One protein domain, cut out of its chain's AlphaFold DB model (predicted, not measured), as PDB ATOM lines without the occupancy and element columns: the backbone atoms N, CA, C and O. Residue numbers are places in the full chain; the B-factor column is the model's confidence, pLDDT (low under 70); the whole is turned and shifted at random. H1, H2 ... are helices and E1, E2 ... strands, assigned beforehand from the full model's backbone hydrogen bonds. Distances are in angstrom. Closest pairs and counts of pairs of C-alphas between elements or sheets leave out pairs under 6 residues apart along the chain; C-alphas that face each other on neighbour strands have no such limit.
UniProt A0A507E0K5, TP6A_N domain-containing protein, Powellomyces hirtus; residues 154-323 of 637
ATOM      1  N   ALA A 154      49.691  61.449 -48.079       37.34
ATOM      2  CA  ALA A 154      48.620  60.475 -47.852       37.34
ATOM      3  C   ALA A 154      47.444  60.620 -48.839       37.34
ATOM      4  O   ALA A 154      46.732  59.649 -49.111       37.34
ATOM      5  N   ALA A 155      47.180  61.822 -49.357       33.50
ATOM      6  CA  ALA A 155      46.151  62.056 -50.374       33.50
ATOM      7  C   ALA A 155      46.606  61.604 -51.774       33.50
ATOM      8  O   ALA A 155      45.855  60.915 -52.466       33.50
ATOM      9  N   ILE A 156      47.848  61.916 -52.155       34.59
ATOM     10  CA  ILE A 156      48.465  61.504 -53.425       34.59
ATOM     11  C   ILE A 156      48.706  59.991 -53.448       34.59
ATOM     12  O   ILE A 156      48.476  59.351 -54.473       34.59
ATOM     13  N   SER A 157      49.098  59.398 -52.316       41.94
ATOM     14  CA  SER A 157      49.216  57.946 -52.156       41.94
ATOM     15  C   SER A 157      47.870  57.259 -52.383       41.94
ATOM     16  O   SER A 157      47.780  56.336 -53.183       41.94
ATOM     17  N   ARG A 158      46.781  57.783 -51.800       48.34
ATOM     18  CA  ARG A 158      45.427  57.252 -52.026       48.34
ATOM     19  C   ARG A 158      44.985  57.328 -53.486       48.34
ATOM     20  O   ARG A 158      44.322  56.404 -53.942       48.34
ATOM     21  N   ASP A 159      45.334  58.386 -54.217       42.34
ATOM     22  CA  ASP A 159      44.952  58.529 -55.630       42.34
ATOM     23  C   ASP A 159      45.825  57.670 -56.566       42.34
ATOM     24  O   ASP A 159      45.306  57.040 -57.489       42.34
ATOM     25  N   ARG A 160      47.129  57.540 -56.277       38.75
ATOM     26  CA  ARG A 160      48.037  56.606 -56.969       38.75
ATOM     27  C   ARG A 160      47.677  55.146 -56.705       38.75
ATOM     28  O   ARG A 160      47.637  54.365 -57.644       38.75
ATOM     29  N   GLU A 161      47.358  54.783 -55.464       49.75
ATOM     30  CA  GLU A 161      46.896  53.437 -55.103       49.75
ATOM     31  C   GLU A 161      45.566  53.103 -55.775       49.75
ATOM     32  O   GLU A 161      45.363  51.983 -56.231       49.75
ATOM     33  N   ARG A 162      44.662  54.079 -55.872       52.16
ATOM     34  CA  ARG A 162      43.374  53.916 -56.541       52.16
ATOM     35  C   ARG A 162      43.519  53.756 -58.051       52.16
ATOM     36  O   ARG A 162      42.786  52.960 -58.624       52.16
ATOM     37  N   LYS A 163      44.463  54.465 -58.679       46.09
ATOM     38  CA  LYS A 163      44.840  54.249 -60.085       46.09
ATOM     39  C   LYS A 163      45.521  52.893 -60.286       46.09
ATOM     40  O   LYS A 163      45.119  52.158 -61.175       46.09
ATOM     41  N   ALA A 164      46.422  52.487 -59.392       41.97
ATOM     42  CA  ALA A 164      47.062  51.168 -59.434       41.97
ATOM     43  C   ALA A 164      46.064  50.004 -59.254       41.97
ATOM     44  O   ALA A 164      46.201  48.969 -59.899       41.97
ATOM     45  N   LEU A 165      45.019  50.184 -58.439       49.91
ATOM     46  CA  LEU A 165      43.898  49.241 -58.286       49.91
ATOM     47  C   LEU A 165      43.018  49.122 -59.541       49.91
ATOM     48  O   LEU A 165      42.313  48.128 -59.692       49.91
ATOM     49  N   ILE A 166      43.040  50.132 -60.412       48.00
ATOM     50  CA  ILE A 166      42.344  50.130 -61.705       48.00
ATOM     51  C   ILE A 166      43.256  49.550 -62.802       48.00
ATOM     52  O   ILE A 166      42.762  48.890 -63.710       48.00
ATOM     53  N   GLU A 167      44.572  49.759 -62.705       38.88
ATOM     54  CA  GLU A 167      45.560  49.401 -63.734       38.88
ATOM     55  C   GLU A 167      46.174  47.991 -63.574       38.88
ATOM     56  O   GLU A 167      46.664  47.444 -64.559       38.88
ATOM     57  N   ALA A 168      46.123  47.366 -62.387       43.44
ATOM     58  CA  ALA A 168      46.666  46.018 -62.136       43.44
ATOM     59  C   ALA A 168      45.682  45.095 -61.370       43.44
ATOM     60  O   ALA A 168      45.866  44.832 -60.178       43.44
ATOM     61  N   PRO A 169      44.633  44.570 -62.031       45.59
ATOM     62  CA  PRO A 169      43.610  43.730 -61.397       45.59
ATOM     63  C   PRO A 169      44.070  42.303 -61.031       45.59
ATOM     64  O   PRO A 169      43.366  41.609 -60.306       45.59
ATOM     65  N   GLU A 170      45.241  41.849 -61.493       42.75
ATOM     66  CA  GLU A 170      45.655  40.433 -61.421       42.75
ATOM     67  C   GLU A 170      46.277  39.993 -60.075       42.75
ATOM     68  O   GLU A 170      46.492  38.803 -59.862       42.75
ATOM     69  N   ALA A 171      46.544  40.915 -59.138       48.31
ATOM     70  CA  ALA A 171      47.240  40.618 -57.873       48.31
ATOM     71  C   ALA A 171      46.381  40.762 -56.597       48.31
ATOM     72  O   ALA A 171      46.866  40.503 -55.494       48.31
ATOM     73  N   LEU A 172      45.119  41.185 -56.716       58.56
ATOM     74  CA  LEU A 172      44.220  41.429 -55.583       58.56
ATOM     75  C   LEU A 172      42.918  40.659 -55.783       58.56
ATOM     76  O   LEU A 172      42.172  40.929 -56.718       58.56
ATOM     77  N   ASN A 173      42.621  39.725 -54.879       79.88
ATOM     78  CA  ASN A 173      41.348  39.019 -54.903       79.88
ATOM     79  C   ASN A 173      40.223  39.973 -54.463       79.88
ATOM     80  O   ASN A 173      40.080  40.282 -53.278       79.88
ATOM     81  N   ILE A 174      39.459  40.509 -55.414       84.19
ATOM     82  CA  ILE A 174      38.379  41.456 -55.126       84.19
ATOM     83  C   ILE A 174      37.100  40.676 -54.847       84.19
ATOM     84  O   ILE A 174      36.489  40.124 -55.759       84.19
ATOM     85  N   ILE A 175      36.665  40.703 -53.591       86.94
ATOM     86  CA  ILE A 175      35.416  40.085 -53.156       86.94
ATOM     87  C   ILE A 175      34.320  41.131 -53.180       86.94
ATOM     88  O   ILE A 175      34.454  42.230 -52.633       86.94
ATOM     89  N   ARG A 176      33.209  40.785 -53.812       86.06
ATOM     90  CA  ARG A 176      32.100  41.710 -54.021       86.06
ATOM     91  C   ARG A 176      31.073  41.499 -52.927       86.06
ATOM     92  O   ARG A 176      30.669  40.378 -52.632       86.06
ATOM     93  N   VAL A 177      30.666  42.600 -52.308       86.75
ATOM     94  CA  VAL A 177      29.667  42.582 -51.242       86.75
ATOM     95  C   VAL A 177      28.534  43.490 -51.669       86.75
ATOM     96  O   VAL A 177      28.728  44.699 -51.740       86.75
ATOM     97  N   GLY A 178      27.358  42.935 -51.948       81.38
ATOM     98  CA  GLY A 178      26.206  43.714 -52.403       81.38
ATOM     99  C   GLY A 178      25.572  43.177 -53.679       81.38
ATOM    100  O   GLY A 178      25.945  42.112 -54.165       81.38
ATOM    101  N   ASN A 179      24.593  43.913 -54.205       76.38
ATOM    102  CA  ASN A 179      23.840  43.506 -55.389       76.38
ATOM    103  C   ASN A 179      24.783  43.362 -56.608       76.38
ATOM    104  O   ASN A 179      25.453  44.342 -56.958       76.38
ATOM    105  N   PRO A 180      24.821  42.200 -57.290       74.25
ATOM    106  CA  PRO A 180      25.634  42.000 -58.492       74.25
ATOM    107  C   PRO A 180      25.358  43.013 -59.613       74.25
ATOM    108  O   PRO A 180      26.277  43.381 -60.342       74.25
ATOM    109  N   ALA A 181      24.126  43.524 -59.719       67.19
ATOM    110  CA  ALA A 181      23.752  44.536 -60.708       67.19
ATOM    111  C   ALA A 181      24.511  45.865 -60.532       67.19
ATOM    112  O   ALA A 181      24.658  46.622 -61.487       67.19
ATOM    113  N   SER A 182      25.061  46.131 -59.339       67.00
ATOM    114  CA  SER A 182      25.838  47.348 -59.059       67.00
ATOM    115  C   SER A 182      27.122  47.478 -59.886       67.00
ATOM    116  O   SER A 182      27.753  48.532 -59.881       67.00
ATOM    117  N   GLU A 183      27.542  46.426 -60.585       63.34
ATOM    118  CA  GLU A 183      28.728  46.432 -61.442       63.34
ATOM    119  C   GLU A 183      28.495  46.930 -62.854       63.34
ATOM    120  O   GLU A 183      29.433  47.406 -63.493       63.34
ATOM    121  N   LEU A 184      27.256  46.809 -63.319       65.31
ATOM    122  CA  LEU A 184      26.860  47.325 -64.616       65.31
ATOM    123  C   LEU A 184      26.728  48.847 -64.584       65.31
ATOM    124  O   LEU A 184      26.566  49.425 -65.640       65.31
ATOM    125  N   LEU A 185      26.853  49.476 -63.404       69.50
ATOM    126  CA  LEU A 185      26.750  50.919 -63.238       69.50
ATOM    127  C   LEU A 185      27.898  51.653 -63.947       69.50
ATOM    128  O   LEU A 185      29.040  51.727 -63.474       69.50
ATOM    129  N   GLU A 186      27.555  52.260 -65.069       76.75
ATOM    130  CA  GLU A 186      28.338  53.237 -65.800       76.75
ATOM    131  C   GLU A 186      27.970  54.672 -65.401       76.75
ATOM    132  O   GLU A 186      27.027  54.934 -64.649       76.75
ATOM    133  N   ASN A 187      28.777  55.643 -65.839       77.44
ATOM    134  CA  ASN A 187      28.476  57.047 -65.562       77.44
ATOM    135  C   ASN A 187      27.145  57.410 -66.232       77.44
ATOM    136  O   ASN A 187      27.017  57.304 -67.447       77.44
ATOM    137  N   GLY A 188      26.189  57.888 -65.440       68.38
ATOM    138  CA  GLY A 188      24.833  58.179 -65.894       68.38
ATOM    139  C   GLY A 188      23.812  57.087 -65.580       68.38
ATOM    140  O   GLY A 188      22.624  57.401 -65.627       68.38
ATOM    141  N   ASP A 189      24.224  55.878 -65.189       70.44
ATOM    142  CA  ASP A 189      23.291  54.779 -64.916       70.44
ATOM    143  C   ASP A 189      22.453  54.996 -63.668       70.44
ATOM    144  O   ASP A 189      22.915  55.567 -62.675       70.44
ATOM    145  N   GLU A 190      21.220  54.495 -63.734       68.56
ATOM    146  CA  GLU A 190      20.243  54.567 -62.658       68.56
ATOM    147  C   GLU A 190      20.518  53.496 -61.595       68.56
ATOM    148  O   GLU A 190      20.512  52.300 -61.878       68.56
ATOM    149  N   TRP A 191      20.690  53.906 -60.342       64.00
ATOM    150  CA  TRP A 191      20.712  53.003 -59.198       64.00
ATOM    151  C   TRP A 191      19.353  52.995 -58.500       64.00
ATOM    152  O   TRP A 191      18.829  54.052 -58.144       64.00
ATOM    153  N   LYS A 192      18.797  51.797 -58.288       57.12
ATOM    154  CA  LYS A 192      17.540  51.563 -57.569       57.12
ATOM    155  C   LYS A 192      17.746  50.508 -56.482       57.12
ATOM    156  O   LYS A 192      18.521  49.572 -56.631       57.12
ATOM    157  N   THR A 193      17.075  50.706 -55.360       51.94
ATOM    158  CA  THR A 193      16.889  49.718 -54.298       51.94
ATOM    159  C   THR A 193      15.598  49.016 -54.625       51.94
ATOM    160  O   THR A 193      14.564  49.667 -54.765       51.94
ATOM    161  N   GLU A 194      15.663  47.709 -54.727       49.19
ATOM    162  CA  GLU A 194      14.492  46.886 -54.954       49.19
ATOM    163  C   GLU A 194      14.117  46.204 -53.643       49.19
ATOM    164  O   GLU A 194      14.966  45.975 -52.773       49.19
ATOM    165  N   GLU A 195      12.837  45.885 -53.487       49.69
ATOM    166  CA  GLU A 195      12.390  45.054 -52.381       49.69
ATOM    167  C   GLU A 195      12.880  43.623 -52.630       49.69
ATOM    168  O   GLU A 195      12.402  42.914 -53.514       49.69
ATOM    169  N   GLN A 196      13.909  43.223 -51.887       67.50
ATOM    170  CA  GLN A 196      14.552  41.925 -52.047       67.50
ATOM    171  C   GLN A 196      14.186  41.003 -50.884       67.50
ATOM    172  O   GLN A 196      14.188  41.404 -49.718       67.50
ATOM    173  N   SER A 197      13.884  39.742 -51.198       73.62
ATOM    174  CA  SER A 197      13.490  38.758 -50.183       73.62
ATOM    175  C   SER A 197      14.616  38.482 -49.174       73.62
ATOM    176  O   SER A 197      15.804  38.512 -49.505       73.62
ATOM    177  N   SER A 198      14.252  38.130 -47.937       79.50
ATOM    178  CA  SER A 198      15.223  37.732 -46.903       79.50
ATOM    179  C   SER A 198      16.066  36.520 -47.318       79.50
ATOM    180  O   SER A 198      17.242  36.432 -46.967       79.50
ATOM    181  N   ILE A 199      15.487  35.615 -48.116       84.25
ATOM    182  CA  ILE A 199      16.164  34.444 -48.688       84.25
ATOM    183  C   ILE A 199      17.253  34.890 -49.666       84.25
ATOM    184  O   ILE A 199      18.385  34.414 -49.582       84.25
ATOM    185  N   TRP A 200      16.930  35.827 -50.561       86.75
ATOM    186  CA  TRP A 200      17.894  36.389 -51.506       86.75
ATOM    187  C   TRP A 200      19.060  37.068 -50.779       86.75
ATOM    188  O   TRP A 200      20.220  36.796 -51.087       86.75
ATOM    189  N   LEU A 201      18.762  37.875 -49.752       86.88
ATOM    190  CA  LEU A 201      19.786  38.532 -48.937       86.88
ATOM    191  C   LEU A 201      20.683  37.527 -48.210       86.88
ATOM    192  O   LEU A 201      21.905  37.670 -48.245       86.88
ATOM    193  N   SER A 202      20.102  36.499 -47.583       91.19
ATOM    194  CA  SER A 202      20.887  35.467 -46.896       91.19
ATOM    195  C   SER A 202      21.788  34.706 -47.870       91.19
ATOM    196  O   SER A 202      22.967  34.487 -47.574       91.19
ATOM    197  N   HIS A 203      21.282  34.360 -49.059       91.25
ATOM    198  CA  HIS A 203      22.076  33.697 -50.091       91.25
ATOM    199  C   HIS A 203      23.271  34.557 -50.509       91.25
ATOM    200  O   HIS A 203      24.403  34.087 -50.473       91.25
ATOM    201  N   LEU A 204      23.045  35.832 -50.827       90.75
ATOM    202  CA  LEU A 204      24.095  36.743 -51.276       90.75
ATOM    203  C   LEU A 204      25.157  36.999 -50.195       90.75
ATOM    204  O   LEU A 204      26.353  36.959 -50.480       90.75
ATOM    205  N   ILE A 205      24.736  37.192 -48.940       93.81
ATOM    206  CA  ILE A 205      25.659  37.301 -47.802       93.81
ATOM    207  C   ILE A 205      26.464  36.005 -47.644       93.81
ATOM    208  O   ILE A 205      27.668  36.059 -47.398       93.81
ATOM    209  N   THR A 206      25.822  34.846 -47.803       94.19
ATOM    210  CA  THR A 206      26.491  33.541 -47.738       94.19
ATOM    211  C   THR A 206      27.538  33.415 -48.841       94.19
ATOM    212  O   THR A 206      28.670  33.059 -48.536       94.19
ATOM    213  N   THR A 207      27.214  33.788 -50.082       92.81
ATOM    214  CA  THR A 207      28.164  33.799 -51.203       92.81
ATOM    215  C   THR A 207      29.382  34.666 -50.892       92.81
ATOM    216  O   THR A 207      30.504  34.168 -50.953       92.81
ATOM    217  N   SER A 208      29.182  35.918 -50.458       92.81
ATOM    218  CA  SER A 208      30.295  36.797 -50.082       92.81
ATOM    219  C   SER A 208      31.137  36.201 -48.946       92.81
ATOM    220  O   SER A 208      32.359  36.251 -49.000       92.81
ATOM    221  N   LEU A 209      30.520  35.606 -47.918       94.19
ATOM    222  CA  LEU A 209      31.253  34.975 -46.813       94.19
ATOM    223  C   LEU A 209      32.047  33.737 -47.258       94.19
ATOM    224  O   LEU A 209      33.164  33.542 -46.781       94.19
ATOM    225  N   THR A 210      31.505  32.928 -48.169       93.00
ATOM    226  CA  THR A 210      32.191  31.759 -48.736       93.00
ATOM    227  C   THR A 210      33.359  32.169 -49.634       93.00
ATOM    228  O   THR A 210      34.430  31.566 -49.568       93.00
ATOM    229  N   GLU A 211      33.216  33.228 -50.432       90.69
ATOM    230  CA  GLU A 211      34.336  33.803 -51.192       90.69
ATOM    231  C   GLU A 211      35.454  34.289 -50.255       90.69
ATOM    232  O   GLU A 211      36.635  34.065 -50.517       90.69
ATOM    233  N   ILE A 212      35.098  34.889 -49.113       91.06
ATOM    234  CA  ILE A 212      36.071  35.350 -48.107       91.06
ATOM    235  C   ILE A 212      36.789  34.168 -47.458       91.06
ATOM    236  O   ILE A 212      38.012  34.209 -47.305       91.06
ATOM    237  N   SER A 213      36.064  33.113 -47.080       90.31
ATOM    238  CA  SER A 213      36.672  31.939 -46.448       90.31
ATOM    239  C   SER A 213      37.589  31.187 -47.410       90.31
ATOM    240  O   SER A 213      38.726  30.893 -47.051       90.31
ATOM    241  N   THR A 214      37.144  30.953 -48.647       89.56
ATOM    242  CA  THR A 214      37.934  30.253 -49.675       89.56
ATOM    243  C   THR A 214      39.205  31.016 -50.041       89.56
ATOM    244  O   THR A 214      40.277  30.423 -50.147       89.56
ATOM    245  N   ALA A 215      39.131  32.344 -50.156       86.19
ATOM    246  CA  ALA A 215      40.307  33.173 -50.384       86.19
ATOM    247  C   ALA A 215      41.319  33.090 -49.237       86.19
ATOM    248  O   ALA A 215      42.525  32.989 -49.470       86.19
ATOM    249  N   ARG A 216      40.822  33.095 -47.996       86.31
ATOM    250  CA  ARG A 216      41.649  32.994 -46.792       86.31
ATOM    251  C   ARG A 216      42.310  31.621 -46.668       86.31
ATOM    252  O   ARG A 216      43.481  31.556 -46.305       86.31
ATOM    253  N   GLU A 217      41.599  30.549 -47.008       86.69
ATOM    254  CA  GLU A 217      42.132  29.178 -47.064       86.69
ATOM    255  C   GLU A 217      43.220  29.023 -48.133       86.69
ATOM    256  O   GLU A 217      44.229  28.362 -47.897       86.69
ATOM    257  N   ALA A 218      43.063  29.695 -49.276       84.69
ATOM    258  CA  ALA A 218      44.079  29.752 -50.324       84.69
ATOM    259  C   ALA A 218      45.296  30.633 -49.962       84.69
ATOM    260  O   ALA A 218      46.260  30.684 -50.723       84.69
ATOM    261  N   GLY A 219      45.269  31.336 -48.821       80.38
ATOM    262  CA  GLY A 219      46.318  32.274 -48.409       80.38
ATOM    263  C   GLY A 219      46.328  33.590 -49.198       80.38
ATOM    264  O   GLY A 219      47.304  34.340 -49.133       80.38
ATOM    265  N   ASN A 220      45.253  33.886 -49.935       82.19
ATOM    266  CA  ASN A 220      45.138  35.075 -50.768       82.19
ATOM    267  C   ASN A 220      44.597  36.260 -49.964       82.19
ATOM    268  O   ASN A 220      43.547  36.177 -49.324       82.19
ATOM    269  N   LYS A 221      45.274  37.408 -50.069       81.56
ATOM    270  CA  LYS A 221      44.751  38.670 -49.538       81.56
ATOM    271  C   LYS A 221      43.566  39.126 -50.372       81.56
ATOM    272  O   LYS A 221      43.662  39.218 -51.598       81.56
ATOM    273  N   SER A 222      42.477  39.458 -49.690       87.06
ATOM    274  CA  SER A 222      41.248  39.898 -50.342       87.06
ATOM    275  C   SER A 222      40.966  41.382 -50.116       87.06
ATOM    276  O   SER A 222      41.481  42.016 -49.199       87.06
ATOM    277  N   THR A 223      40.157  41.979 -50.982       89.06
ATOM    278  CA  THR A 223      39.647  43.342 -50.803       89.06
ATOM    279  C   THR A 223      38.148  43.335 -51.029       89.06
ATOM    280  O   THR A 223      37.694  42.922 -52.090       89.06
ATOM    281  N   LEU A 224      37.378  43.802 -50.044       91.00
ATOM    282  CA  LEU A 224      35.936  43.965 -50.200       91.00
ATOM    283  C   LEU A 224      35.662  45.185 -51.074       91.00
ATOM    284  O   LEU A 224      36.137  46.285 -50.780       91.00
ATOM    285  N   LYS A 225      34.853  44.996 -52.110       89.94
ATOM    286  CA  LYS A 225      34.302  46.058 -52.950       89.94
ATOM    287  C   LYS A 225      32.840  46.277 -52.567       89.94
ATOM    288  O   LYS A 225      32.006  45.398 -52.765       89.94
ATOM    289  N   LEU A 226      32.564  47.451 -52.001       84.56
ATOM    290  CA  LEU A 226      31.253  47.897 -51.521       84.56
ATOM    291  C   LEU A 226      30.793  49.127 -52.304       84.56
ATOM    292  O   LEU A 226      31.626  49.907 -52.768       84.56
ATOM    293  N   LEU A 227      29.488  49.368 -52.376       79.38
ATOM    294  CA  LEU A 227      28.949  50.610 -52.912       79.38
ATOM    295  C   LEU A 227      29.261  51.783 -51.967       79.38
ATOM    296  O   LEU A 227      29.063  51.726 -50.753       79.38
ATOM    297  N   SER A 228      29.798  52.860 -52.525       75.81
ATOM    298  CA  SER A 228      30.175  54.064 -51.792       75.81
ATOM    299  C   SER A 228      28.947  54.910 -51.491       75.81
ATOM    300  O   SER A 228      28.122  55.128 -52.362       75.81
ATOM    301  N   ARG A 229      28.863  55.495 -50.294       70.56
ATOM    302  CA  ARG A 229      27.832  56.492 -49.940       70.56
ATOM    303  C   ARG A 229      28.300  57.937 -50.119       70.56
ATOM    304  O   ARG A 229      27.714  58.863 -49.564       70.56
ATOM    305  N   ASN A 230      29.408  58.153 -50.825       66.19
ATOM    306  CA  ASN A 230      29.980  59.486 -50.979       66.19
ATOM    307  C   ASN A 230      29.077  60.363 -51.855       66.19
ATOM    308  O   ASN A 230      28.846  60.037 -53.014       66.19
ATOM    309  N   SER A 231      28.634  61.513 -51.343       59.97
ATOM    310  CA  SER A 231      27.778  62.446 -52.089       59.97
ATOM    311  C   SER A 231      28.406  62.961 -53.386       59.97
ATOM    312  O   SER A 231      27.687  63.391 -54.275       59.97
ATOM    313  N   LYS A 232      29.736  62.894 -53.527       65.62
ATOM    314  CA  LYS A 232      30.441  63.253 -54.768       65.62
ATOM    315  C   LYS A 232      30.364  62.171 -55.849       65.62
ATOM    316  O   LYS A 232      30.556  62.480 -57.020       65.62
ATOM    317  N   ALA A 233      30.123  60.917 -55.465       65.12
ATOM    318  CA  ALA A 233      30.016  59.800 -56.402       65.12
ATOM    319  C   ALA A 233      28.676  59.791 -57.138       65.12
ATOM    320  O   ALA A 233      28.586  59.276 -58.248       65.12
ATOM    321  N   TRP A 234      27.660  60.390 -56.529       66.81
ATOM    322  CA  TRP A 234      26.279  60.258 -56.941       66.81
ATOM    323  C   TRP A 234      25.657  61.607 -57.261       66.81
ATOM    324  O   TRP A 234      25.981  62.625 -56.651       66.81
ATOM    325  N   THR A 235      24.737  61.616 -58.210       63.66
ATOM    326  CA  THR A 235      23.882  62.761 -58.481       63.66
ATOM    327  C   THR A 235      22.449  62.293 -58.588       63.66
ATOM    328  O   THR A 235      22.180  61.185 -59.033       63.66
ATOM    329  N   TYR A 236      21.522  63.143 -58.184       57.00
ATOM    330  CA  TYR A 236      20.125  62.857 -58.414       57.00
ATOM    331  C   TYR A 236      19.635  63.472 -59.709       57.00
ATOM    332  O   TYR A 236      19.894  64.650 -59.961       57.00
ATOM    333  N   ASP A 237      18.850  62.702 -60.448       54.81
ATOM    334  CA  ASP A 237      18.034  63.194 -61.540       54.81
ATOM    335  C   ASP A 237      16.578  63.401 -61.086       54.81
ATOM    336  O   ASP A 237      15.849  62.439 -60.846       54.81
ATOM    337  N   THR A 238      16.152  64.665 -60.997       50.53
ATOM    338  CA  THR A 238      14.792  65.083 -60.601       50.53
ATOM    339  C   THR A 238      13.696  64.670 -61.567       50.53
ATOM    340  O   THR A 238      12.539  64.610 -61.155       50.53
ATOM    341  N   ARG A 239      14.025  64.375 -62.828       54.00
ATOM    342  CA  ARG A 239      13.035  64.116 -63.880       54.00
ATOM    343  C   ARG A 239      12.580  62.667 -63.869       54.00
ATOM    344  O   ARG A 239      11.410  62.383 -63.645       54.00
ATOM    345  N   VAL A 240      13.530  61.759 -64.069       54.47
ATOM    346  CA  VAL A 240      13.298  60.304 -63.976       54.47
ATOM    347  C   VAL A 240      13.249  59.833 -62.546       54.47
ATOM    348  O   VAL A 240      12.874  58.692 -62.285       54.47
ATOM    349  N   ARG A 241      13.598  60.739 -61.628       51.56
ATOM    350  CA  ARG A 241      13.495  60.507 -60.224       51.56
ATOM    351  C   ARG A 241      14.490  59.389 -59.823       51.56
ATOM    352  O   ARG A 241      14.137  58.515 -59.074       51.56
ATOM    353  N   VAL A 242      15.759  59.387 -60.264       54.88
ATOM    354  CA  VAL A 242      16.724  58.277 -59.994       54.88
ATOM    355  C   VAL A 242      18.166  58.692 -59.676       54.88
ATOM    356  O   VAL A 242      18.547  59.851 -59.830       54.88
ATOM    357  N   MET A 243      18.978  57.740 -59.199       61.53
ATOM    358  CA  MET A 243      20.343  57.950 -58.711       61.53
ATOM    359  C   MET A 243      21.195  57.740 -59.912       61.53
ATOM    360  O   MET A 243      21.285  56.612 -60.371       61.53
ATOM    361  N   ARG A 244      21.824  58.792 -60.400       66.50
ATOM    362  CA  ARG A 244      22.789  58.648 -61.467       66.50
ATOM    363  C   ARG A 244      24.183  58.626 -60.890       66.50
ATOM    364  O   ARG A 244      24.569  59.475 -60.076       66.50
ATOM    365  N   LEU A 245      24.958  57.642 -61.316       74.19
ATOM    366  CA  LEU A 245      26.367  57.615 -60.988       74.19
ATOM    367  C   LEU A 245      27.069  58.788 -61.688       74.19
ATOM    368  O   LEU A 245      27.030  58.913 -62.908       74.19
ATOM    369  N   ARG A 246      27.723  59.659 -60.914       73.75
ATOM    370  CA  ARG A 246      28.499  60.796 -61.442       73.75
ATOM    371  C   ARG A 246      29.937  60.399 -61.747       73.75
ATOM    372  O   ARG A 246      30.547  60.913 -62.677       73.75
ATOM    373  N   SER A 247      30.512  59.553 -60.895       75.38
ATOM    374  CA  SER A 247      31.926  59.213 -60.967       75.38
ATOM    375  C   SER A 247      32.164  57.748 -60.637       75.38
ATOM    376  O   SER A 247      32.167  57.355 -59.468       75.38
ATOM    377  N   LYS A 248      32.469  56.961 -61.673       76.06
ATOM    378  CA  LYS A 248      32.841  55.544 -61.568       76.06
ATOM    379  C   LYS A 248      33.988  55.279 -60.599       76.06
ATOM    380  O   LYS A 248      33.953  54.301 -59.860       76.06
ATOM    381  N   SER A 249      34.971  56.178 -60.518       76.00
ATOM    382  CA  SER A 249      36.074  56.000 -59.570       76.00
ATOM    383  C   SER A 249      35.567  56.041 -58.123       76.00
ATOM    384  O   SER A 249      36.049  55.281 -57.283       76.00
ATOM    385  N   MET A 250      34.615  56.934 -57.806       72.19
ATOM    386  CA  MET A 250      34.063  57.161 -56.456       72.19
ATOM    387  C   MET A 250      32.874  56.269 -56.106       72.19
ATOM    388  O   MET A 250      32.458  56.283 -54.945       72.19
ATOM    389  N   ALA A 251      32.373  55.497 -57.073       71.38
ATOM    390  CA  ALA A 251      31.232  54.598 -56.935       71.38
ATOM    391  C   ALA A 251      31.444  53.528 -55.864       71.38
ATOM    392  O   ALA A 251      30.491  53.117 -55.208       71.38
ATOM    393  N   TYR A 252      32.695  53.108 -55.657       82.25
ATOM    394  CA  TYR A 252      33.020  51.998 -54.774       82.25
ATOM    395  C   TYR A 252      33.912  52.412 -53.611       82.25
ATOM    396  O   TYR A 252      34.818  53.242 -53.726       82.25
ATOM    397  N   LYS A 253      33.652  51.779 -52.473       84.19
ATOM    398  CA  LYS A 253      34.501  51.767 -51.295       84.19
ATOM    399  C   LYS A 253      35.239  50.434 -51.261       84.19
ATOM    400  O   LYS A 253      34.618  49.376 -51.263       84.19
ATOM    401  N   LEU A 254      36.564  50.511 -51.219       87.81
ATOM    402  CA  LEU A 254      37.437  49.348 -51.131       87.81
ATOM    403  C   LEU A 254      37.920  49.181 -49.690       87.81
ATOM    404  O   LEU A 254      38.396  50.142 -49.081       87.81
ATOM    405  N   VAL A 255      37.787  47.976 -49.142       89.25
ATOM    406  CA  VAL A 255      38.236  47.629 -47.788       89.25
ATOM    407  C   VAL A 255      39.210  46.464 -47.889       89.25
ATOM    408  O   VAL A 255      38.814  45.352 -48.221       89.25
ATOM    409  N   LYS A 256      40.487  46.735 -47.634       86.56
ATOM    410  CA  LYS A 256      41.573  45.757 -47.735       86.56
ATOM    411  C   LYS A 256      41.629  44.869 -46.481       86.56
ATOM    412  O   LYS A 256      41.427  45.376 -45.374       86.56
ATOM    413  N   ASP A 257      41.934  43.584 -46.664       84.62
ATOM    414  CA  ASP A 257      42.079  42.555 -45.609       84.62
ATOM    415  C   ASP A 257      43.176  42.861 -44.574       84.62
ATOM    416  O   ASP A 257      43.113  42.432 -43.431       84.62
ATOM    417  N   ASP A 258      44.145  43.713 -44.909       79.12
ATOM    418  CA  ASP A 258      45.181  44.168 -43.975       79.12
ATOM    419  C   ASP A 258      44.692  45.199 -42.938       79.12
ATOM    420  O   ASP A 258      45.473  45.669 -42.106       79.12
ATOM    421  N   THR A 259      43.404  45.556 -42.958       85.50
ATOM    422  CA  THR A 259      42.821  46.534 -42.036       85.50
ATOM    423  C   THR A 259      41.884  45.879 -41.020       85.50
ATOM    424  O   THR A 259      41.032  45.082 -41.404       85.50
ATOM    425  N   PRO A 260      41.879  46.320 -39.742       87.50
ATOM    426  CA  PRO A 260      40.884  45.871 -38.758       87.50
ATOM    427  C   PRO A 260      39.435  46.123 -39.194       87.50
ATOM    428  O   PRO A 260      38.504  45.494 -38.700       87.50
ATOM    429  N   ARG A 261      39.228  47.072 -40.122       90.19
ATOM    430  CA  ARG A 261      37.914  47.327 -40.709       90.19
ATOM    431  C   ARG A 261      37.407  46.138 -41.506       90.19
ATOM    432  O   ARG A 261      36.211  45.893 -41.443       90.19
ATOM    433  N   PHE A 262      38.266  45.420 -42.226       92.69
ATOM    434  CA  PHE A 262      37.856  44.238 -42.978       92.69
ATOM    435  C   PHE A 262      37.187  43.211 -42.067       92.69
ATOM    436  O   PHE A 262      36.035  42.854 -42.303       92.69
ATOM    437  N   ASP A 263      37.841  42.857 -40.957       92.31
ATOM    438  CA  ASP A 263      37.288  41.935 -39.960       92.31
ATOM    439  C   ASP A 263      35.955  42.433 -39.379       92.31
ATOM    440  O   ASP A 263      35.034  41.642 -39.173       92.31
ATOM    441  N   MET A 264      35.803  43.746 -39.164       94.25
ATOM    442  CA  MET A 264      34.533  44.331 -38.713       94.25
ATOM    443  C   MET A 264      33.403  44.151 -39.744       94.25
ATOM    444  O   MET A 264      32.276  43.845 -39.350       94.25
ATOM    445  N   TYR A 265      33.674  44.321 -41.047       95.00
ATOM    446  CA  TYR A 265      32.681  44.062 -42.105       95.00
ATOM    447  C   TYR A 265      32.310  42.585 -42.171       95.00
ATOM    448  O   TYR A 265      31.124  42.262 -42.190       95.00
ATOM    449  N   VAL A 266      33.309  41.697 -42.161       94.62
ATOM    450  CA  VAL A 266      33.095  40.242 -42.162       94.62
ATOM    451  C   VAL A 266      32.239  39.832 -40.969       94.62
ATOM    452  O   VAL A 266      31.271  39.088 -41.126       94.62
ATOM    453  N   ARG A 267      32.536  40.366 -39.780       95.31
ATOM    454  CA  ARG A 267      31.778  40.058 -38.566       95.31
ATOM    455  C   ARG A 267      30.324  40.516 -38.655       95.31
ATOM    456  O   ARG A 267      29.431  39.767 -38.269       95.31
ATOM    457  N   ILE A 268      30.067  41.719 -39.168       94.75
ATOM    458  CA  ILE A 268      28.691  42.211 -39.325       94.75
ATOM    459  C   ILE A 268      27.942  41.409 -40.397       94.75
ATOM    460  O   ILE A 268      26.780  41.086 -40.180       94.75
ATOM    461  N   LEU A 269      28.591  41.007 -41.497       95.44
ATOM    462  CA  LEU A 269      27.996  40.101 -42.489       95.44
ATOM    463  C   LEU A 269      27.586  38.758 -41.866       95.44
ATOM    464  O   LEU A 269      26.469  38.297 -42.095       95.44
ATOM    465  N   GLN A 270      28.447  38.161 -41.036       95.12
ATOM    466  CA  GLN A 270      28.126  36.935 -40.292       95.12
ATOM    467  C   GLN A 270      26.913  37.132 -39.378       95.12
ATOM    468  O   GLN A 270      26.005  36.305 -39.381       95.12
ATOM    469  N   TYR A 271      26.852  38.248 -38.648       94.56
ATOM    470  CA  TYR A 271      25.695  38.554 -37.810       94.56
ATOM    471  C   TYR A 271      24.417  38.748 -38.626       94.56
ATOM    472  O   TYR A 271      23.392  38.182 -38.263       94.56
ATOM    473  N   CYS A 272      24.456  39.483 -39.739       93.25
ATOM    474  CA  CYS A 272      23.298  39.622 -40.623       93.25
ATOM    475  C   CYS A 272      22.807  38.251 -41.113       93.25
ATOM    476  O   CYS A 272      21.607  37.998 -41.093       93.25
ATOM    477  N   LYS A 273      23.722  37.348 -41.488       94.56
ATOM    478  CA  LYS A 273      23.377  35.977 -41.886       94.56
ATOM    479  C   LYS A 273      22.666  35.215 -40.766       94.56
ATOM    480  O   LYS A 273      21.598  34.662 -40.999       94.56
ATOM    481  N   GLU A 274      23.223  35.215 -39.556       94.06
ATOM    482  CA  GLU A 274      22.608  34.551 -38.398       94.06
ATOM    483  C   GLU A 274      21.202  35.089 -38.095       94.06
ATOM    484  O   GLU A 274      20.292  34.317 -37.794       94.06
ATOM    485  N   LEU A 275      21.010  36.409 -38.192       91.94
ATOM    486  CA  LEU A 275      19.715  37.048 -37.967       91.94
ATOM    487  C   LEU A 275      18.693  36.660 -39.040       91.94
ATOM    488  O   LEU A 275      17.541  36.370 -38.713       91.94
ATOM    489  N   LEU A 276      19.106  36.638 -40.308       90.38
ATOM    490  CA  LEU A 276      18.245  36.267 -41.430       90.38
ATOM    491  C   LEU A 276      17.844  34.790 -41.369       90.38
ATOM    492  O   LEU A 276      16.656  34.479 -41.450       90.38
ATOM    493  N   ASP A 277      18.809  33.895 -41.154       90.38
ATOM    494  CA  ASP A 277      18.573  32.448 -41.098       90.38
ATOM    495  C   ASP A 277      17.765  32.052 -39.858       90.38
ATOM    496  O   ASP A 277      16.859  31.221 -39.929       90.38
ATOM    497  N   GLY A 278      18.055  32.682 -38.715       87.12
ATOM    498  CA  GLY A 278      17.352  32.444 -37.456       87.12
ATOM    499  C   GLY A 278      15.974  33.105 -37.369       87.12
ATOM    500  O   GLY A 278      15.270  32.880 -36.386       87.12
ATOM    501  N   LYS A 279      15.588  33.937 -38.351       82.00
ATOM    502  CA  LYS A 279      14.411  34.828 -38.279       82.00
ATOM    503  C   LYS A 279      14.399  35.674 -36.995       82.00
ATOM    504  O   LYS A 279      13.345  35.959 -36.428       82.00
ATOM    505  N   LEU A 280      15.587  36.048 -36.529       85.38
ATOM    506  CA  LEU A 280      15.803  36.890 -35.358       85.38
ATOM    507  C   LEU A 280      16.055  38.325 -35.806       85.38
ATOM    508  O   LEU A 280      16.504  38.566 -36.923       85.38
ATOM    509  N   SER A 281      15.826  39.280 -34.911       85.06
ATOM    510  CA  SER A 281      16.175  40.685 -35.114       85.06
ATOM    511  C   SER A 281      17.142  41.159 -34.041       85.06
ATOM    512  O   SER A 281      17.016  40.729 -32.895       85.06
ATOM    513  N   ALA A 282      18.039  42.084 -34.381       85.62
ATOM    514  CA  ALA A 282      18.928  42.715 -33.408       85.62
ATOM    515  C   ALA A 282      18.980  44.234 -33.558       85.62
ATOM    516  O   ALA A 282      18.716  44.791 -34.624       85.62
ATOM    517  N   THR A 283      19.373  44.926 -32.493       84.62
ATOM    518  CA  THR A 283      19.620  46.373 -32.534       84.62
ATOM    519  C   THR A 283      21.084  46.693 -32.850       84.62
ATOM    520  O   THR A 283      21.992  45.914 -32.556       84.62
ATOM    521  N   LYS A 284      21.368  47.892 -33.392       83.75
ATOM    522  CA  LYS A 284      22.763  48.345 -33.619       83.75
ATOM    523  C   LYS A 284      23.611  48.296 -32.329       83.75
ATOM    524  O   LYS A 284      24.814  48.052 -32.383       83.75
ATOM    525  N   ARG A 285      22.982  48.503 -31.164       84.00
ATOM    526  CA  ARG A 285      23.638  48.405 -29.850       84.00
ATOM    527  C   ARG A 285      23.956  46.968 -29.464       84.00
ATOM    528  O   ARG A 285      25.053  46.725 -28.987       84.00
ATOM    529  N   GLU A 286      23.041  46.028 -29.683       87.25
ATOM    530  CA  GLU A 286      23.311  44.602 -29.442       87.25
ATOM    531  C   GLU A 286      24.485  44.107 -30.282       87.25
ATOM    532  O   GLU A 286      25.374  43.447 -29.752       87.25
ATOM    533  N   ILE A 287      24.548  44.505 -31.558       89.69
ATOM    534  CA  ILE A 287      25.683  44.187 -32.436       89.69
ATOM    535  C   ILE A 287      26.994  44.730 -31.851       89.69
ATOM    536  O   ILE A 287      27.988  44.009 -31.795       89.69
ATOM    537  N   PHE A 288      26.988  45.978 -31.375       89.19
ATOM    538  CA  PHE A 288      28.146  46.585 -30.718       89.19
ATOM    539  C   PHE A 288      28.558  45.832 -29.441       89.19
ATOM    540  O   PHE A 288      29.740  45.563 -29.246       89.19
ATOM    541  N   TYR A 289      27.599  45.458 -28.588       89.25
ATOM    542  CA  TYR A 289      27.877  44.748 -27.336       89.25
ATOM    543  C   TYR A 289      28.342  43.309 -27.536       89.25
ATOM    544  O   TYR A 289      29.038  42.776 -26.676       89.25
ATOM    545  N   ARG A 290      27.997  42.693 -28.669       89.31
ATOM    546  CA  ARG A 290      28.421  41.332 -28.990       89.31
ATOM    547  C   ARG A 290      29.935  41.219 -29.177       89.31
ATOM    548  O   ARG A 290      30.497  40.182 -28.847       89.31
ATOM    549  N   ASP A 291      30.586  42.277 -29.668       89.25
ATOM    550  CA  ASP A 291      32.044  42.315 -29.834       89.25
ATOM    551  C   ASP A 291      32.623  43.732 -29.638       89.25
ATOM    552  O   ASP A 291      33.075  44.409 -30.567       89.25
ATOM    553  N   ILE A 292      32.596  44.206 -28.388       89.94
ATOM    554  CA  ILE A 292      33.071  45.553 -28.015       89.94
ATOM    555  C   ILE A 292      34.564  45.726 -28.342       89.94
ATOM    556  O   ILE A 292      34.997  46.814 -28.730       89.94
ATOM    557  N   ALA A 293      35.351  44.655 -28.186       89.12
ATOM    558  CA  ALA A 293      36.788  44.668 -28.434       89.12
ATOM    559  C   ALA A 293      37.102  44.896 -29.919       89.12
ATOM    560  O   ALA A 293      38.024  45.653 -30.234       89.12
ATOM    561  N   LEU A 294      36.310  44.294 -30.814       90.44
ATOM    562  CA  LEU A 294      36.442  44.489 -32.250       90.44
ATOM    563  C   LEU A 294      36.010  45.897 -32.671       90.44
ATOM    564  O   LEU A 294      36.792  46.597 -33.308       90.44
ATOM    565  N   PHE A 295      34.797  46.338 -32.313       89.12
ATOM    566  CA  PHE A 295      34.212  47.557 -32.887       89.12
ATOM    567  C   PHE A 295      34.715  48.865 -32.275       89.12
ATOM    568  O   PHE A 295      34.732  49.877 -32.974       89.12
ATOM    569  N   LYS A 296      35.161  48.855 -31.011       88.06
ATOM    570  CA  LYS A 296      35.624  50.019 -30.226       88.06
ATOM    571  C   LYS A 296      34.554  51.085 -29.965       88.06
ATOM    572  O   LYS A 296      34.347  51.452 -28.812       88.06
ATOM    573  N   ASP A 297      33.869  51.577 -30.997       85.69
ATOM    574  CA  ASP A 297      32.786  52.552 -30.899       85.69
ATOM    575  C   ASP A 297      31.508  52.111 -31.637       85.69
ATOM    576  O   ASP A 297      31.517  51.361 -32.614       85.69
ATOM    577  N   GLN A 298      30.359  52.598 -31.158       82.12
ATOM    578  CA  GLN A 298      29.068  52.300 -31.785       82.12
ATOM    579  C   GLN A 298      28.958  52.938 -33.184       82.12
ATOM    580  O   GLN A 298      28.298  52.398 -34.068       82.12
ATOM    581  N   ARG A 299      29.644  54.065 -33.413       83.31
ATOM    582  CA  ARG A 299      29.628  54.783 -34.697       83.31
ATOM    583  C   ARG A 299      30.204  53.943 -35.835       83.31
ATOM    584  O   ARG A 299      29.730  54.052 -36.962       83.31
ATOM    585  N   THR A 300      31.193  53.096 -35.553       86.88
ATOM    586  CA  THR A 300      31.755  52.166 -36.536       86.88
ATOM    587  C   THR A 300      30.726  51.121 -36.951       86.88
ATOM    588  O   THR A 300      30.537  50.917 -38.148       86.88
ATOM    589  N   VAL A 301      29.996  50.530 -35.997       88.12
ATOM    590  CA  VAL A 301      28.881  49.612 -36.302       88.12
ATOM    591  C   VAL A 301      27.817  50.326 -37.128       88.12
ATOM    592  O   VAL A 301      27.387  49.810 -38.156       88.12
ATOM    593  N   ASP A 302      27.433  51.539 -36.722       80.56
ATOM    594  CA  ASP A 302      26.432  52.330 -37.430       80.56
ATOM    595  C   ASP A 302      26.824  52.568 -38.895       80.56
ATOM    596  O   ASP A 302      25.990  52.369 -39.780       80.56
ATOM    597  N   ALA A 303      28.082  52.947 -39.142       80.25
ATOM    598  CA  ALA A 303      28.605  53.216 -40.475       80.25
ATOM    599  C   ALA A 303      28.709  51.952 -41.338       80.25
ATOM    600  O   ALA A 303      28.346  51.997 -42.511       80.25
ATOM    601  N   ILE A 304      29.176  50.834 -40.771       88.81
ATOM    602  CA  ILE A 304      29.310  49.566 -41.499       88.81
ATOM    603  C   ILE A 304      27.939  49.011 -41.882       88.81
ATOM    604  O   ILE A 304      27.741  48.628 -43.031       88.81
ATOM    605  N   VAL A 305      26.978  49.013 -40.955       85.31
ATOM    606  CA  VAL A 305      25.607  48.558 -41.227       85.31
ATOM    607  C   VAL A 305      24.975  49.366 -42.361       85.31
ATOM    608  O   VAL A 305      24.307  48.801 -43.223       85.31
ATOM    609  N   GLU A 306      25.199  50.679 -42.395       76.44
ATOM    610  CA  GLU A 306      24.680  51.529 -43.468       76.44
ATOM    611  C   GLU A 306      25.412  51.336 -44.801       76.44
ATOM    612  O   GLU A 306      24.777  51.404 -45.851       76.44
ATOM    613  N   ASP A 307      26.722  51.083 -44.782       80.56
ATOM    614  CA  ASP A 307      27.475  50.743 -45.993       80.56
ATOM    615  C   ASP A 307      26.983  49.421 -46.592       80.56
ATOM    616  O   ASP A 307      26.773  49.339 -47.798       80.56
ATOM    617  N   LEU A 308      26.749  48.405 -45.755       84.62
ATOM    618  CA  LEU A 308      26.205  47.120 -46.191       84.62
ATOM    619  C   LEU A 308      24.789  47.278 -46.745       84.62
ATOM    620  O   LEU A 308      24.536  46.840 -47.861       84.62
ATOM    621  N   ALA A 309      23.894  47.962 -46.025       75.38
ATOM    622  CA  ALA A 309      22.538  48.243 -46.502       75.38
ATOM    623  C   ALA A 309      22.552  48.949 -47.872       75.38
ATOM    624  O   ALA A 309      21.843  48.546 -48.792       75.38
ATOM    625  N   CYS A 310      23.434  49.940 -48.044       74.25
ATOM    626  CA  CYS A 310      23.630  50.619 -49.323       74.25
ATOM    627  C   CYS A 310      24.140  49.675 -50.418       74.25
ATOM    628  O   CYS A 310      23.645  49.727 -51.538       74.25
ATOM    629  N   SER A 311      25.117  48.821 -50.108       78.69
ATOM    630  CA  SER A 311      25.718  47.906 -51.082       78.69
ATOM    631  C   SER A 311      24.755  46.813 -51.541       78.69
ATOM    632  O   SER A 311      24.718  46.457 -52.717       78.69
ATOM    633  N   PHE A 312      23.933  46.297 -50.627       76.94
ATOM    634  CA  PHE A 312      22.859  45.359 -50.950       76.94
ATOM    635  C   PHE A 312      21.673  46.031 -51.646       76.94
ATOM    636  O   PHE A 312      20.855  45.336 -52.238       76.94
ATOM    637  N   GLY A 313      21.590  47.363 -51.599       69.06
ATOM    638  CA  GLY A 313      20.462  48.106 -52.142       69.06
ATOM    639  C   GLY A 313      19.174  47.815 -51.380       69.06
ATOM    640  O   GLY A 313      18.133  47.687 -52.006       69.06
ATOM    641  N   VAL A 314      19.242  47.680 -50.051       66.62
ATOM    642  CA  VAL A 314      18.081  47.365 -49.203       66.62
ATOM    643  C   VAL A 314      18.017  48.263 -47.966       66.62
ATOM    644  O   VAL A 314      19.043  48.781 -47.510       66.62
ATOM    645  N   PRO A 315      16.827  48.438 -47.366       61.75
ATOM    646  CA  PRO A 315      16.706  49.040 -46.046       61.75
ATOM    647  C   PRO A 315      17.538  48.312 -44.990       61.75
ATOM    648  O   PRO A 315      17.687  47.093 -45.014       61.75
ATOM    649  N   ARG A 316      17.950  49.033 -43.939       73.12
ATOM    650  CA  ARG A 316      18.566  48.414 -42.750       73.12
ATOM    651  C   ARG A 316      17.683  47.317 -42.136       73.12
ATOM    652  O   ARG A 316      18.213  46.316 -41.666       73.12
ATOM    653  N   PHE A 317      16.362  47.508 -42.110       71.69
ATOM    654  CA  PHE A 317      15.454  46.528 -41.510       71.69
ATOM    655  C   PHE A 317      15.417  45.207 -42.294       71.69
ATOM    656  O   PHE A 317      15.242  44.167 -41.670       71.69
ATOM    657  N   CYS A 318      15.684  45.215 -43.607       73.00
ATOM    658  CA  CYS A 318      15.824  43.990 -44.404       73.00
ATOM    659  C   CYS A 318      17.045  43.152 -44.009       73.00
ATOM    660  O   CYS A 318      17.073  41.964 -44.289       73.00
ATOM    661  N   LEU A 319      18.037  43.739 -43.328       80.75
ATOM    662  CA  LEU A 319      19.152  43.003 -42.718       80.75
ATOM    663  C   LEU A 319      18.796  42.449 -41.325       80.75
ATOM    664  O   LEU A 319      19.688  42.040 -40.585       80.75
ATOM    665  N   ASN A 320      17.518  42.496 -40.930       82.62
ATOM    666  CA  ASN A 320      17.024  42.198 -39.583       82.62
ATOM    667  C   ASN A 320      17.672  43.046 -38.469       82.62
ATOM    668  O   ASN A 320      17.691  42.662 -37.295       82.62
ATOM    669  N   ILE A 321      18.169  44.241 -38.814       82.31
ATOM    670  CA  ILE A 321      18.721  45.199 -37.851       82.31
ATOM    671  C   ILE A 321      17.691  46.300 -37.577       82.31
ATOM    672  O   ILE A 321      17.530  47.254 -38.351       82.31
ATOM    673  N   LEU A 322      17.003  46.191 -36.444       75.31
ATOM    674  CA  LEU A 322      15.901  47.073 -36.062       75.31
ATOM    675  C   LEU A 322      16.366  48.218 -35.147       75.31
ATOM    676  O   LEU A 322      17.401  48.157 -34.474       75.31
ATOM    677  N   ALA A 323      15.611  49.317 -35.141       69.69
ATOM    678  CA  ALA A 323      15.784  50.352 -34.126       69.69
ATOM    679  C   ALA A 323      15.153  49.875 -32.812       69.69
ATOM    680  O   ALA A 323      14.063  49.317 -32.822       69.69
TER     681      ALA A 323
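This is residues 154 to 323 of the 637 residues of the protein "TP6A_N domain-containing protein" of Powellomyces hirtus (UniProt A0A507E0K5). A small three-stranded sheet, E1 E2 E5, is a wall with helices H3, H4 and H7 over one face; H3 runs along it, H4 crosses over it and H7 stands up from it. The E3-E4 hairpin lies away from this wall, and residues 154 to 161 of H1 stick out. The 170 printed residues hold eight named helices and five named strands, in the order H1 E1 H2 H3 E2 E3 E4 E5 H4 H5 H6 H7 H8; the class is mixed, and the sheet E1 E2 E5 is mixed too. The whole is compact, with a radius of gyration of the C-alphas of 16.3 A and spans of 44 by 39 by 28 A.

Find C-alpha 222 at (41.248, 39.898, -50.342); from there E2 runs 16.5 A to residue 227, beside E1, residues 173 to 176, and E5, residues 252 to 256. H3, residues 198 to 217, is 28.2 A long; H4, 260 to 277, is 26.1 A; H7, 298 to 312, is 21.3 A. H1, 154 to 167, begins at (48.620, 60.475, -47.852) and is 19.6 A. Shorter are H2, 180 to 183, E3, 234 to 237, E4, 242 to 245, H5, 284 to 290, H6, 292 to 295, and H8, 316 to 319, ending at (19.152, 43.003, -42.718).

E1 and E2 are parallel, with N 225 and O 175 2.8 A apart; E2 and E5 are antiparallel, with N 224 and O 255 at 2.8 A. E1, H2 H3, E2 form a strand-helix-strand unit, parallel neighbours with helices between, its crossover right-handed. H3, H4 and H7 on the same face make two layers, helices over a sheet. H3 is over E1, its height over the sheet 9.7 A; the C-alphas of Arg 176 and Ser 208 come closest, 6.6 A. H4, the hub, touches H3 at a steep tilt of 40 degrees, opposite ways, closest at C-alphas 202 and 273, 5.6 A. With residues 264 to 268 alone H4 touches H7, closest at C-alphas 265 and 304, 6.5 A; it only just touches H6 and H8, with 3 pairs within 8 A each. H5 touches H7, closest at C-alphas 288 and 298, 5.9 A. H2 only grazes the sheet; H1 touches no helix. In hairpin E3 and E4, N 235 and O 244 are 2.8 A apart. H1, H3, H4, H5 and H7 have every O i to N i+4 pair within hydrogen-bond range; H2, H6 and H8 are too short for one.

The farthest C-alphas, Gly 219 and Arg 239, are 48.6 A apart. The printed part has no cut; the link H2 to H3 is long. Mean pLDDT of the printed part is 76.1; look for values under 70 in residues 154 to 172 and 230 to 244, among others.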